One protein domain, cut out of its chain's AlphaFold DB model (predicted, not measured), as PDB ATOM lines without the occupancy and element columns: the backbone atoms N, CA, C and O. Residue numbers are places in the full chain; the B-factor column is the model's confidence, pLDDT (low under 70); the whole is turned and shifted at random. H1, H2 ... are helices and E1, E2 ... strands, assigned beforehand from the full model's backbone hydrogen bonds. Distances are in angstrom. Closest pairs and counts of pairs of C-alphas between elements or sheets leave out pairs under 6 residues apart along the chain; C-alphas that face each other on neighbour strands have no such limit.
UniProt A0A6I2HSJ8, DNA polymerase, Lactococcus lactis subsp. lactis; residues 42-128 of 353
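Overview. This is residues 42 to 128 of the 353 residues of the protein "DNA polymerase" of Lactococcus lactis subsp. lactis (UniProt A0A6I2HSJ8). A small wall of three short strands stands at one end of the domain, and the helices H2 and H4 reach away from it, with the winding, unnamed residues 71 to 91 passing through the middle. H3 and the loop of residues 99 to 110 make the end far from the strands, and the little H1 lies at the turn between E1 and E2. The printed part has 87 residues, with four named helices and three named strands in the order E1 H1 E2 H2 H3 H4 E3; the sheet's order is E2 E1 E3, mixed. The class is mixed, helices and strands, with under half of the residues in named elements. The whole is compact, with a radius of gyration of the C-alphas of 13.2 A and spans of 39 by 28 by 22 A.

Arrangement. Begin with E1, residues 46 to 49, the inner strand of the sheet. Beside it E2, residues 59 to 62, is its antiparallel neighbour at 168 degrees; look for N 48 and O 61, 2.8 A apart and within hydrogen-bond range. On the other side of E1 is E3, residues 125 to 127, parallel at 27 degrees; there N 47 and O 125 are within range at 2.8 A. H1, residues 52 to 55, is not on the sheet. H2, residues 64 to 70, only grazes the sheet with its residues 64 to 68; its closest C-alpha pair with E1 is Leu 46 and Phe 66, 6.0 A apart. H3, residues 92 to 98, touches no helix. H4, residues 111 to 122, only just touches H2, with 3 pairs of C-alphas within 8 A, using residues 117 to 120 alone; the closest C-alphas are those of Phe 70 and Ile 117, 7.5 A apart, at a steep tilt of 39 degrees, opposite ways. In H2, H3 and H4 every O i to N i+4 pair is within hydrogen-bond range; H1 is too short for such a pair, and its one O i to N i+3 pair is not within range.

Along the chain. Find C-alpha 46 at (26.977, 47.945, -19.547), where E1 begins its 9.5 A. H1 measures 5.7 A, E2 7.2 A, H2 10.3 A and H3 10.0 A. Find C-alpha 111 at (8.741, 50.797, -35.127); from there H4 runs 16.6 A to C-alpha 122. E3, 6.2 A long, ends at C-alpha 127, (32.534, 53.043, -20.249).

Size, cuts and confidence. The C-alphas farthest apart, of Leu 42 and His 103, are 40.9 A apart. The printed part has no cut. The links from H2 to H3, 21 residues, and from H3 to H4, 12 residues, are long. Mean pLDDT of the printed part is 89.9; look for values under 70 at residues 52 to 56 and 74 to 75.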
ATOM      1  N   LEU A  42      24.612  41.360 -13.262       95.62
ATOM      2  CA  LEU A  42      23.758  40.460 -14.049       95.62
ATOM      3  C   LEU A  42      22.583  41.165 -14.730       95.62
ATOM      4  O   LEU A  42      22.046  40.636 -15.705       95.62
ATOM      5  N   THR A  43      22.166  42.319 -14.205       96.88
ATOM      6  CA  THR A  43      20.942  43.027 -14.630       96.88
ATOM      7  C   THR A  43      21.215  44.384 -15.280       96.88
ATOM      8  O   THR A  43      20.357  44.913 -15.987       96.88
ATOM      9  N   THR A  44      22.409  44.939 -15.085       98.06
ATOM     10  CA  THR A  44      22.806  46.220 -15.675       98.06
ATOM     11  C   THR A  44      23.273  46.033 -17.114       98.06
ATOM     12  O   THR A  44      24.157  45.224 -17.387       98.06
ATOM     13  N   SER A  45      22.738  46.837 -18.039       97.50
ATOM     14  CA  SER A  45      23.273  46.944 -19.402       97.50
ATOM     15  C   SER A  45      24.497  47.865 -19.417       97.50
ATOM     16  O   SER A  45      24.374  49.089 -19.378       97.50
ATOM     17  N   LEU A  46      25.684  47.266 -19.456       96.81
ATOM     18  CA  LEU A  46      26.977  47.945 -19.547       96.81
ATOM     19  C   LEU A  46      27.861  47.337 -20.646       96.81
ATOM     20  O   LEU A  46      27.909  46.112 -20.814       96.81
ATOM     21  N   CYS A  47      28.580  48.200 -21.362       95.19
ATOM     22  CA  CYS A  47      29.586  47.867 -22.362       95.19
ATOM     23  C   CYS A  47      30.894  48.616 -22.074       95.19
ATOM     24  O   CYS A  47      30.915  49.845 -21.980       95.19
ATOM     25  N   VAL A  48      31.983  47.861 -21.945       94.19
ATOM     26  CA  VAL A  48      33.346  48.380 -21.851       94.19
ATOM     27  C   VAL A  48      33.879  48.533 -23.265       94.19
ATOM     28  O   VAL A  48      34.089  47.543 -23.974       94.19
ATOM     29  N   MET A  49      34.093  49.774 -23.676       90.94
ATOM     30  CA  MET A  49      34.458  50.119 -25.040       90.94
ATOM     31  C   MET A  49      35.645  51.071 -25.049       90.94
ATOM     32  O   MET A  49      35.675  52.052 -24.308       90.94
ATOM     33  N   SER A  50      36.631  50.797 -25.898       86.44
ATOM     34  CA  SER A  50      37.749  51.714 -26.089       86.44
ATOM     35  C   SER A  50      37.249  53.048 -26.648       86.44
ATOM     36  O   SER A  50      36.365  53.085 -27.505       86.44
ATOM     37  N   ARG A  51      37.799  54.166 -26.159       71.06
ATOM     38  CA  ARG A  51      37.395  55.496 -26.632       71.06
ATOM     39  C   ARG A  51      37.673  55.627 -28.135       71.06
ATOM     40  O   ARG A  51      38.666  55.100 -28.653       71.06
ATOM     41  N   ALA A  52      36.728  56.262 -28.825       53.44
ATOM     42  CA  ALA A  52      36.630  56.306 -30.280       53.44
ATOM     43  C   ALA A  52      37.827  56.986 -30.967       53.44
ATOM     44  O   ALA A  52      38.038  56.743 -32.152       53.44
ATOM     45  N   ASP A  53      38.667  57.708 -30.226       49.19
ATOM     46  CA  ASP A  53      39.754  58.511 -30.792       49.19
ATOM     47  C   ASP A  53      40.889  57.667 -31.403       49.19
ATOM     48  O   ASP A  53      41.559  58.136 -32.312       49.19
ATOM     49  N   HIS A  54      41.087  56.408 -30.974       48.53
ATOM     50  CA  HIS A  54      42.249  55.589 -31.388       48.53
ATOM     51  C   HIS A  54      41.918  54.188 -31.931       48.53
ATOM     52  O   HIS A  54      42.798  53.469 -32.388       48.53
ATOM     53  N   SER A  55      40.661  53.742 -31.862       53.34
ATOM     54  CA  SER A  55      40.343  52.305 -32.036       53.34
ATOM     55  C   SER A  55      39.031  52.000 -32.764       53.34
ATOM     56  O   SER A  55      38.680  50.827 -32.932       53.34
ATOM     57  N   LYS A  56      38.306  53.035 -33.216       63.97
ATOM     58  CA  LYS A  56      36.954  52.916 -33.799       63.97
ATOM     59  C   LYS A  56      35.958  52.203 -32.859       63.97
ATOM     60  O   LYS A  56      35.109  51.440 -33.319       63.97
ATOM     61  N   GLY A  57      36.100  52.412 -31.545       78.88
ATOM     62  CA  GLY A  57      35.169  51.918 -30.526       78.88
ATOM     63  C   GLY A  57      35.111  50.393 -30.424       78.88
ATOM     64  O   GLY A  57      34.056  49.801 -30.635       78.88
ATOM     65  N   LEU A  58      36.237  49.732 -30.153       86.75
ATOM     66  CA  LEU A  58      36.252  48.284 -29.946       86.75
ATOM     67  C   LEU A  58      35.580  47.947 -28.610       86.75
ATOM     68  O   LEU A  58      35.913  48.512 -27.572       86.75
ATOM     69  N   THR A  59      34.656  46.996 -28.630       89.19
ATOM     70  CA  THR A  59      34.030  46.431 -27.434       89.19
ATOM     71  C   THR A  59      34.968  45.399 -26.819       89.19
ATOM     72  O   THR A  59      35.170  44.327 -27.395       89.19
ATOM     73  N   LEU A  60      35.533  45.714 -25.650       90.25
ATOM     74  CA  LEU A  60      36.409  44.802 -24.908       90.25
ATOM     75  C   LEU A  60      35.593  43.793 -24.098       90.25
ATOM     76  O   LEU A  60      35.936  42.615 -24.049       90.25
ATOM     77  N   ALA A  61      34.500  44.243 -23.484       93.38
ATOM     78  CA  ALA A  61      33.599  43.380 -22.736       93.38
ATOM     79  C   ALA A  61      32.186  43.955 -22.701       93.38
ATOM     80  O   ALA A  61      31.981  45.166 -22.733       93.38
ATOM     81  N   SER A  62      31.205  43.075 -22.550       95.06
ATOM     82  CA  SER A  62      29.817  43.471 -22.351       95.06
ATOM     83  C   SER A  62      29.171  42.635 -21.260       95.06
ATOM     84  O   SER A  62      29.398  41.424 -21.174       95.06
ATOM     85  N   SER A  63      28.352  43.295 -20.447       96.38
ATOM     86  CA  SER A  63      27.524  42.670 -19.413       96.38
ATOM     87  C   SER A  63      26.566  41.621 -20.007       96.38
ATOM     88  O   SER A  63      26.210  41.702 -21.192       96.38
ATOM     89  N   PRO A  64      26.095  40.648 -19.206       94.75
ATOM     90  CA  PRO A  64      25.092  39.679 -19.641       94.75
ATOM     91  C   PRO A  64      23.826  40.340 -20.206       94.75
ATOM     92  O   PRO A  64      23.340  39.928 -21.259       94.75
ATOM     93  N   THR A  65      23.323  41.396 -19.557       96.50
ATOM     94  CA  THR A  65      22.133  42.126 -20.019       96.50
ATOM     95  C   THR A  65      22.366  42.794 -21.367       96.50
ATOM     96  O   THR A  65      21.530  42.646 -22.253       96.50
ATOM     97  N   PHE A  66      23.508  43.461 -21.562       96.06
ATOM     98  CA  PHE A  66      23.839  44.087 -22.845       96.06
ATOM     99  C   PHE A  66      23.829  43.061 -23.989       96.06
ATOM    100  O   PHE A  66      23.196  43.282 -25.020       96.06
ATOM    101  N   LYS A  67      24.469  41.900 -23.785       94.44
ATOM    102  CA  LYS A  67      24.495  40.809 -24.775       94.44
ATOM    103  C   LYS A  67      23.093  40.289 -25.086       94.44
ATOM    104  O   LYS A  67      22.761  40.111 -26.253       94.44
ATOM    105  N   LYS A  68      22.272  40.075 -24.051       94.12
ATOM    106  CA  LYS A  68      20.891  39.587 -24.191       94.12
ATOM    107  C   LYS A  68      20.014  40.564 -24.972       94.12
ATOM    108  O   LYS A  68      19.238  40.137 -25.814       94.12
ATOM    109  N   VAL A  69      20.130  41.857 -24.684       94.62
ATOM    110  CA  VAL A  69      19.294  42.903 -25.286       94.62
ATOM    111  C   VAL A  69      19.681  43.173 -26.737       94.62
ATOM    112  O   VAL A  69      18.806  43.278 -27.591       94.62
ATOM    113  N   PHE A  70      20.980  43.293 -27.020       93.06
ATOM    114  CA  PHE A  70      21.465  43.729 -28.332       93.06
ATOM    115  C   PHE A  70      21.947  42.579 -29.230       93.06
ATOM    116  O   PHE A  70      22.383  42.829 -30.350       93.06
ATOM    117  N   GLY A  71      21.906  41.327 -28.758       87.38
ATOM    118  CA  GLY A  71      22.328  40.151 -29.533       87.38
ATOM    119  C   GLY A  71      23.822  40.132 -29.873       87.38
ATOM    120  O   GLY A  71      24.234  39.503 -30.848       87.38
ATOM    121  N   MET A  72      24.644  40.846 -29.104       79.50
ATOM    122  CA  MET A  72      26.045  41.083 -29.447       79.50
ATOM    123  C   MET A  72      26.997  40.062 -28.834       79.50
ATOM    124  O   MET A  72      26.818  39.595 -27.708       79.50
ATOM    125  N   LYS A  73      28.062  39.760 -29.579       71.31
ATOM    126  CA  LYS A  73      29.221  39.006 -29.091       71.31
ATOM    127  C   LYS A  73      30.293  39.981 -28.606       71.31
ATOM    128  O   LYS A  73      30.372  41.107 -29.087       71.31
ATOM    129  N   ASN A  74      31.142  39.528 -27.683       67.62
ATOM    130  CA  ASN A  74      32.382  40.241 -27.372       67.62
ATOM    131  C   ASN A  74      33.221  40.361 -28.668       67.62
ATOM    132  O   ASN A  74      33.186  39.442 -29.489       67.62
ATOM    133  N   VAL A  75      33.984  41.450 -28.839       67.75
ATOM    134  CA  VAL A  75      34.733  41.789 -30.076       67.75
ATOM    135  C   VAL A  75      33.848  42.332 -31.216       67.75
ATOM    136  O   VAL A  75      33.934  41.907 -32.366       67.75
ATOM    137  N   SER A  76      33.005  43.313 -30.900       81.69
ATOM    138  CA  SER A  76      32.286  44.153 -31.872       81.69
ATOM    139  C   SER A  76      32.831  45.580 -31.896       81.69
ATOM    140  O   SER A  76      33.407  46.042 -30.909       81.69
ATOM    141  N   ARG A  77      32.641  46.310 -32.994       86.75
ATOM    142  CA  ARG A  77      32.946  47.748 -33.066       86.75
ATOM    143  C   ARG A  77      31.715  48.591 -32.746       86.75
ATOM    144  O   ARG A  77      30.590  48.108 -32.836       86.75
ATOM    145  N   ALA A  78      31.923  49.870 -32.448       87.81
ATOM    146  CA  ALA A  78      30.848  50.846 -32.273       87.81
ATOM    147  C   ALA A  78      29.895  50.869 -33.481       87.81
ATOM    148  O   ALA A  78      28.682  50.910 -33.317       87.81
ATOM    149  N   SER A  79      30.442  50.744 -34.694       87.12
ATOM    150  CA  SER A  79      29.666  50.665 -35.938       87.12
ATOM    151  C   SER A  79      28.779  49.424 -36.045       87.12
ATOM    152  O   SER A  79      27.840  49.420 -36.834       87.12
ATOM    153  N   ASP A  80      29.086  48.366 -35.294       89.31
ATOM    154  CA  ASP A  80      28.308  47.128 -35.299       89.31
ATOM    155  C   ASP A  80      27.130  47.178 -34.310       89.31
ATOM    156  O   ASP A  80      26.270  46.297 -34.356       89.31
ATOM    157  N   LEU A  81      27.078  48.185 -33.425       91.88
ATOM    158  CA  LEU A  81      25.981  48.356 -32.475       91.88
ATOM    159  C   LEU A  81      24.670  48.704 -33.205       91.88
ATOM    160  O   LEU A  81      24.687  49.500 -34.150       91.88
ATOM    161  N   PRO A  82      23.510  48.223 -32.719       94.25
ATOM    162  CA  PRO A  82      22.204  48.575 -33.280       94.25
ATOM    163  C   PRO A  82      21.755  50.004 -32.923       94.25
ATOM    164  O   PRO A  82      20.668  50.426 -33.305       94.25
ATOM    165  N   PHE A  83      22.577  50.766 -32.198       94.56
ATOM    166  CA  PHE A  83      22.347  52.168 -31.867       94.56
ATOM    167  C   PHE A  83      23.644  52.974 -31.979       94.56
ATOM    168  O   PHE A  83      24.738  52.440 -31.808       94.56
ATOM    169  N   LEU A  84      23.513  54.271 -32.242       92.25
ATOM    170  CA  LEU A  84      24.611  55.233 -32.243       92.25
ATOM    171  C   LEU A  84      24.942  55.638 -30.803       92.25
ATOM    172  O   LEU A  84      24.044  55.954 -30.020       92.25
ATOM    173  N   ILE A  85      26.220  55.633 -30.434       89.62
ATOM    174  CA  ILE A  85      26.655  55.831 -29.042       89.62
ATOM    175  C   ILE A  85      26.389  57.263 -28.570       89.62
ATOM    176  O   ILE A  85      26.024  57.477 -27.415       89.62
ATOM    177  N   GLU A  86      26.542  58.237 -29.458       88.62
ATOM    178  CA  GLU A  86      26.431  59.661 -29.158       88.62
ATOM    179  C   GLU A  86      24.966  60.065 -28.982       88.62
ATOM    180  O   GLU A  86      24.597  60.696 -27.996       88.62
ATOM    181  N   THR A  87      24.107  59.654 -29.917       93.50
ATOM    182  CA  THR A  87      22.697  60.071 -29.949       93.50
ATOM    183  C   THR A  87      21.756  59.087 -29.258       93.50
ATOM    184  O   THR A  87      20.606  59.426 -28.981       93.50
ATOM    185  N   ARG A  88      22.213  57.853 -28.998       94.50
ATOM    186  CA  ARG A  88      21.395  56.722 -28.516       94.50
ATOM    187  C   ARG A  88      20.216  56.381 -29.429       94.50
ATOM    188  O   ARG A  88      19.275  55.715 -29.001       94.50
ATOM    189  N   LYS A  89      20.286  56.826 -30.685       96.62
ATOM    190  CA  LYS A  89      19.309  56.549 -31.737       96.62
ATOM    191  C   LYS A  89      19.623  55.256 -32.458       96.62
ATOM    192  O   LYS A  89      20.771  54.818 -32.473       96.62
ATOM    193  N   PHE A  90      18.602  54.651 -33.049       97.25
ATOM    194  CA  PHE A  90      18.756  53.420 -33.811       97.25
ATOM    195  C   PHE A  90      19.744  53.591 -34.976       97.25
ATOM    196  O   PHE A  90      19.742  54.602 -35.680       97.25
ATOM    197  N   ASN A  91      20.606  52.596 -35.178       95.75
ATOM    198  CA  ASN A  91      21.637  52.612 -36.210       95.75
ATOM    199  C   ASN A  91      21.095  52.020 -37.521       95.75
ATOM    200  O   ASN A  91      21.365  50.867 -37.865       95.75
ATOM    201  N   TYR A  92      20.329  52.824 -38.261       95.94
ATOM    202  CA  TYR A  92      19.792  52.448 -39.576       95.94
ATOM    203  C   TYR A  92      20.869  51.990 -40.576       95.94
ATOM    204  O   TYR A  92      20.666  50.953 -41.212       95.94
ATOM    205  N   PRO A  93      22.031  52.668 -40.712       93.94
ATOM    206  CA  PRO A  93      23.096  52.191 -41.596       93.94
ATOM    207  C   PRO A  93      23.534  50.752 -41.294       93.94
ATOM    208  O   PRO A  93      23.670  49.936 -42.208       93.94
ATOM    209  N   GLN A  94      23.710  50.415 -40.013       93.12
ATOM    210  CA  GLN A  94      24.084  49.063 -39.600       93.12
ATOM    211  C   GLN A  94      22.983  48.034 -39.865       93.12
ATOM    212  O   GLN A  94      23.266  46.904 -40.277       93.12
ATOM    213  N   TRP A  95      21.728  48.422 -39.645       94.62
ATOM    214  CA  TRP A  95      20.578  47.574 -39.930       94.62
ATOM    215  C   TRP A  95      20.539  47.187 -41.407       94.62
ATOM    216  O   TRP A  95      20.602  46.001 -41.726       94.62
ATOM    217  N   TYR A  96      20.555  48.164 -42.317       94.56
ATOM    218  CA  TYR A  96      20.498  47.874 -43.750       94.56
ATOM    219  C   TYR A  96      21.736  47.126 -44.246       94.56
ATOM    220  O   TYR A  96      21.614  46.300 -45.142       94.56
ATOM    221  N   ARG A  97      22.913  47.309 -43.632       90.75
ATOM    222  CA  ARG A  97      24.095  46.491 -43.957       90.75
ATOM    223  C   ARG A  97      23.877  44.997 -43.694       90.75
ATOM    224  O   ARG A  97      24.474  44.172 -44.376       90.75
ATOM    225  N   THR A  98      23.066  44.650 -42.699       89.50
ATOM    226  CA  THR A  98      22.830  43.258 -42.276       89.50
ATOM    227  C   THR A  98      21.480  42.693 -42.734       89.50
ATOM    228  O   THR A  98      21.309  41.480 -42.712       89.50
ATOM    229  N   HIS A  99      20.559  43.548 -43.187       92.50
ATOM    230  CA  HIS A  99      19.190  43.205 -43.603       92.50
ATOM    231  C   HIS A  99      18.894  43.623 -45.053       92.50
ATOM    232  O   HIS A  99      17.762  43.973 -45.397       92.50
ATOM    233  N   THR A 100      19.932  43.608 -45.892       91.56
ATOM    234  CA  THR A 100      19.813  43.683 -47.351       91.56
ATOM    235  C   THR A 100      20.206  42.330 -47.924       91.56
ATOM    236  O   THR A 100      21.268  41.807 -47.580       91.56
ATOM    237  N   ASP A 101      19.347  41.750 -48.755       91.00
ATOM    238  CA  ASP A 101      19.627  40.467 -49.393       91.00
ATOM    239  C   ASP A 101      20.593  40.597 -50.588       91.00
ATOM    240  O   ASP A 101      21.061  41.684 -50.942       91.00
ATOM    241  N   ILE A 102      20.899  39.468 -51.231       89.50
ATOM    242  CA  ILE A 102      21.795  39.422 -52.397       89.50
ATOM    243  C   ILE A 102      21.239  40.158 -53.629       89.50
ATOM    244  O   ILE A 102      22.001  40.448 -54.550       89.50
ATOM    245  N   HIS A 103      19.938  40.458 -53.654       92.00
ATOM    246  CA  HIS A 103      19.252  41.183 -54.723       92.00
ATOM    247  C   HIS A 103      19.112  42.682 -54.415       92.00
ATOM    248  O   HIS A 103      18.584  43.431 -55.235       92.00
ATOM    249  N   GLY A 104      19.605  43.138 -53.258       88.62
ATOM    250  CA  GLY A 104      19.504  44.529 -52.830       88.62
ATOM    251  C   GLY A 104      18.172  44.879 -52.161       88.62
ATOM    252  O   GLY A 104      17.944  46.054 -51.859       88.62
ATOM    253  N   GLN A 105      17.299  43.901 -51.902       90.81
ATOM    254  CA  GLN A 105      16.029  44.127 -51.224       90.81
ATOM    255  C   GLN A 105      16.265  44.358 -49.730       90.81
ATOM    256  O   GLN A 105      16.904  43.556 -49.044       90.81
ATOM    257  N   ARG A 106      15.746  45.479 -49.222       93.44
ATOM    258  CA  ARG A 106      15.883  45.886 -47.821       93.44
ATOM    259  C   ARG A 106      14.673  45.447 -47.016       93.44
ATOM    260  O   ARG A 106      13.538  45.624 -47.449       93.44
ATOM    261  N   THR A 107      14.928  44.946 -45.815       94.50
ATOM    262  CA  THR A 107      13.882  44.749 -44.807       94.50
ATOM    263  C   THR A 107      13.852  45.958 -43.882       94.50
ATOM    264  O   THR A 107      14.871  46.293 -43.280       94.50
ATOM    265  N   GLU A 108      12.702  46.615 -43.746       95.75
ATOM    266  CA  GLU A 108      12.544  47.740 -42.818       95.75
ATOM    267  C   GLU A 108      12.414  47.251 -41.364       95.75
ATOM    268  O   GLU A 108      11.720  46.260 -41.110       95.75
ATOM    269  N   PRO A 109      13.058  47.915 -40.383       96.12
ATOM    270  CA  PRO A 109      12.871  47.574 -38.982       96.12
ATOM    271  C   PRO A 109      11.474  48.005 -38.524       96.12
ATOM    272  O   PRO A 109      10.982  49.077 -38.879       96.12
ATOM    273  N   THR A 110      10.831  47.204 -37.674       97.50
ATOM    274  CA  THR A 110       9.539  47.601 -37.101       97.50
ATOM    275  C   THR A 110       9.717  48.774 -36.137       97.50
ATOM    276  O   THR A 110      10.706  48.853 -35.401       97.50
ATOM    277  N   LEU A 111       8.725  49.667 -36.069       97.12
ATOM    278  CA  LEU A 111       8.741  50.797 -35.127       97.12
ATOM    279  C   LEU A 111       8.894  50.336 -33.669       97.12
ATOM    280  O   LEU A 111       9.588  50.976 -32.881       97.12
ATOM    281  N   GLN A 112       8.293  49.194 -33.319       97.62
ATOM    282  CA  GLN A 112       8.423  48.586 -31.994       97.62
ATOM    283  C   GLN A 112       9.868  48.166 -31.695       97.62
ATOM    284  O   GLN A 112      10.360  48.415 -30.595       97.62
ATOM    285  N   TYR A 113      10.566  47.571 -32.667       96.31
ATOM    286  CA  TYR A 113      11.962  47.169 -32.503       96.31
ATOM    287  C   TYR A 113      12.895  48.378 -32.377       96.31
ATOM    288  O   TYR A 113      13.733  48.418 -31.476       96.31
ATOM    289  N   VAL A 114      12.698  49.405 -33.210       97.94
ATOM    290  CA  VAL A 114      13.433  50.677 -33.113       97.94
ATOM    291  C   VAL A 114      13.258  51.287 -31.720       97.94
ATOM    292  O   VAL A 114      14.243  51.576 -31.038       97.94
ATOM    293  N   ALA A 115      12.014  51.406 -31.243       97.94
ATOM    294  CA  ALA A 115      11.715  51.940 -29.917       97.94
ATOM    295  C   ALA A 115      12.326  51.094 -28.785       97.94
ATOM    296  O   ALA A 115      12.843  51.648 -27.809       97.94
ATOM    297  N   PHE A 116      12.310  49.764 -28.914       97.44
ATOM    298  CA  PHE A 116      12.949  48.848 -27.968       97.44
ATOM    299  C   PHE A 116      14.457  49.111 -27.864       97.44
ATOM    300  O   PHE A 116      14.971  49.297 -26.756       97.44
ATOM    301  N   ILE A 117      15.155  49.183 -29.001       97.50
ATOM    302  CA  ILE A 117      16.599  49.430 -29.044       97.50
ATOM    303  C   ILE A 117      16.936  50.801 -28.460       97.50
ATOM    304  O   ILE A 117      17.798  50.884 -27.585       97.50
ATOM    305  N   GLU A 118      16.240  51.864 -28.868       97.94
ATOM    306  CA  GLU A 118      16.493  53.215 -28.345       97.94
ATOM    307  C   GLU A 118      16.216  53.319 -26.838       97.94
ATOM    308  O   GLU A 118      16.976  53.952 -26.100       97.94
ATOM    309  N   SER A 119      15.157  52.664 -26.347       97.94
ATOM    310  CA  SER A 119      14.829  52.604 -24.916       97.94
ATOM    311  C   SER A 119      15.967  51.982 -24.107       97.94
ATOM    312  O   SER A 119      16.363  52.514 -23.069       97.94
ATOM    313  N   TRP A 120      16.546  50.882 -24.595       97.75
ATOM    314  CA  TRP A 120      17.693  50.247 -23.952       97.75
ATOM    315  C   TRP A 120      18.993  51.031 -24.116       97.75
ATOM    316  O   TRP A 120      19.767  51.116 -23.160       97.75
ATOM    317  N   ALA A 121      19.232  51.637 -25.278       96.50
ATOM    318  CA  ALA A 121      20.420  52.441 -25.547       96.50
ATOM    319  C   ALA A 121      20.557  53.613 -24.560       96.50
ATOM    320  O   ALA A 121      21.663  53.882 -24.080       96.50
ATOM    321  N   LYS A 122      19.436  54.257 -24.201       96.81
ATOM    322  CA  LYS A 122      19.377  55.367 -23.230       96.81
ATOM    323  C   LYS A 122      19.821  54.983 -21.816       96.81
ATOM    324  O   LYS A 122      20.442  55.792 -21.140       96.81
ATOM    325  N   ARG A 123      19.528  53.756 -21.373       95.62
ATOM    326  CA  ARG A 123      19.908  53.236 -20.040       95.62
ATOM    327  C   ARG A 123      21.193  52.404 -20.041       95.62
ATOM    328  O   ARG A 123      21.546  51.819 -19.024       95.62
ATOM    329  N   THR A 124      21.864  52.305 -21.187       96.31
ATOM    330  CA  THR A 124      23.071  51.494 -21.334       96.31
ATOM    331  C   THR A 124      24.321  52.309 -21.036       96.31
ATOM    332  O   THR A 124      24.586  53.333 -21.672       96.31
ATOM    333  N   TRP A 125      25.139  51.805 -20.119       96.00
ATOM    334  CA  TRP A 125      26.430  52.387 -19.773       96.00
ATOM    335  C   TRP A 125      27.470  52.031 -20.834       96.00
ATOM    336  O   TRP A 125      27.698  50.854 -21.106       96.00
ATOM    337  N   ILE A 126      28.113  53.040 -21.422       93.38
ATOM    338  CA  ILE A 126      29.291  52.865 -22.281       93.38
ATOM    339  C   ILE A 126      30.467  53.467 -21.526       93.38
ATOM    340  O   ILE A 126      30.465  54.668 -21.255       93.38
ATOM    341  N   VAL A 127      31.433  52.638 -21.135       93.50
ATOM    342  CA  VAL A 127      32.534  53.043 -20.249       93.50
ATOM    343  C   VAL A 127      33.893  52.721 -20.874       93.50
ATOM    344  O   VAL A 127      34.007  51.716 -21.579       93.50
ATOM    345  N   PRO A 128      34.927  53.553 -20.648       91.94
ATOM    346  CA  PRO A 128      36.276  53.253 -21.112       91.94
ATOM    347  C   PRO A 128      36.884  52.084 -20.322       91.94
ATOM    348  O   PRO A 128      36.546  51.910 -19.152       91.94
TER     349      PRO A 128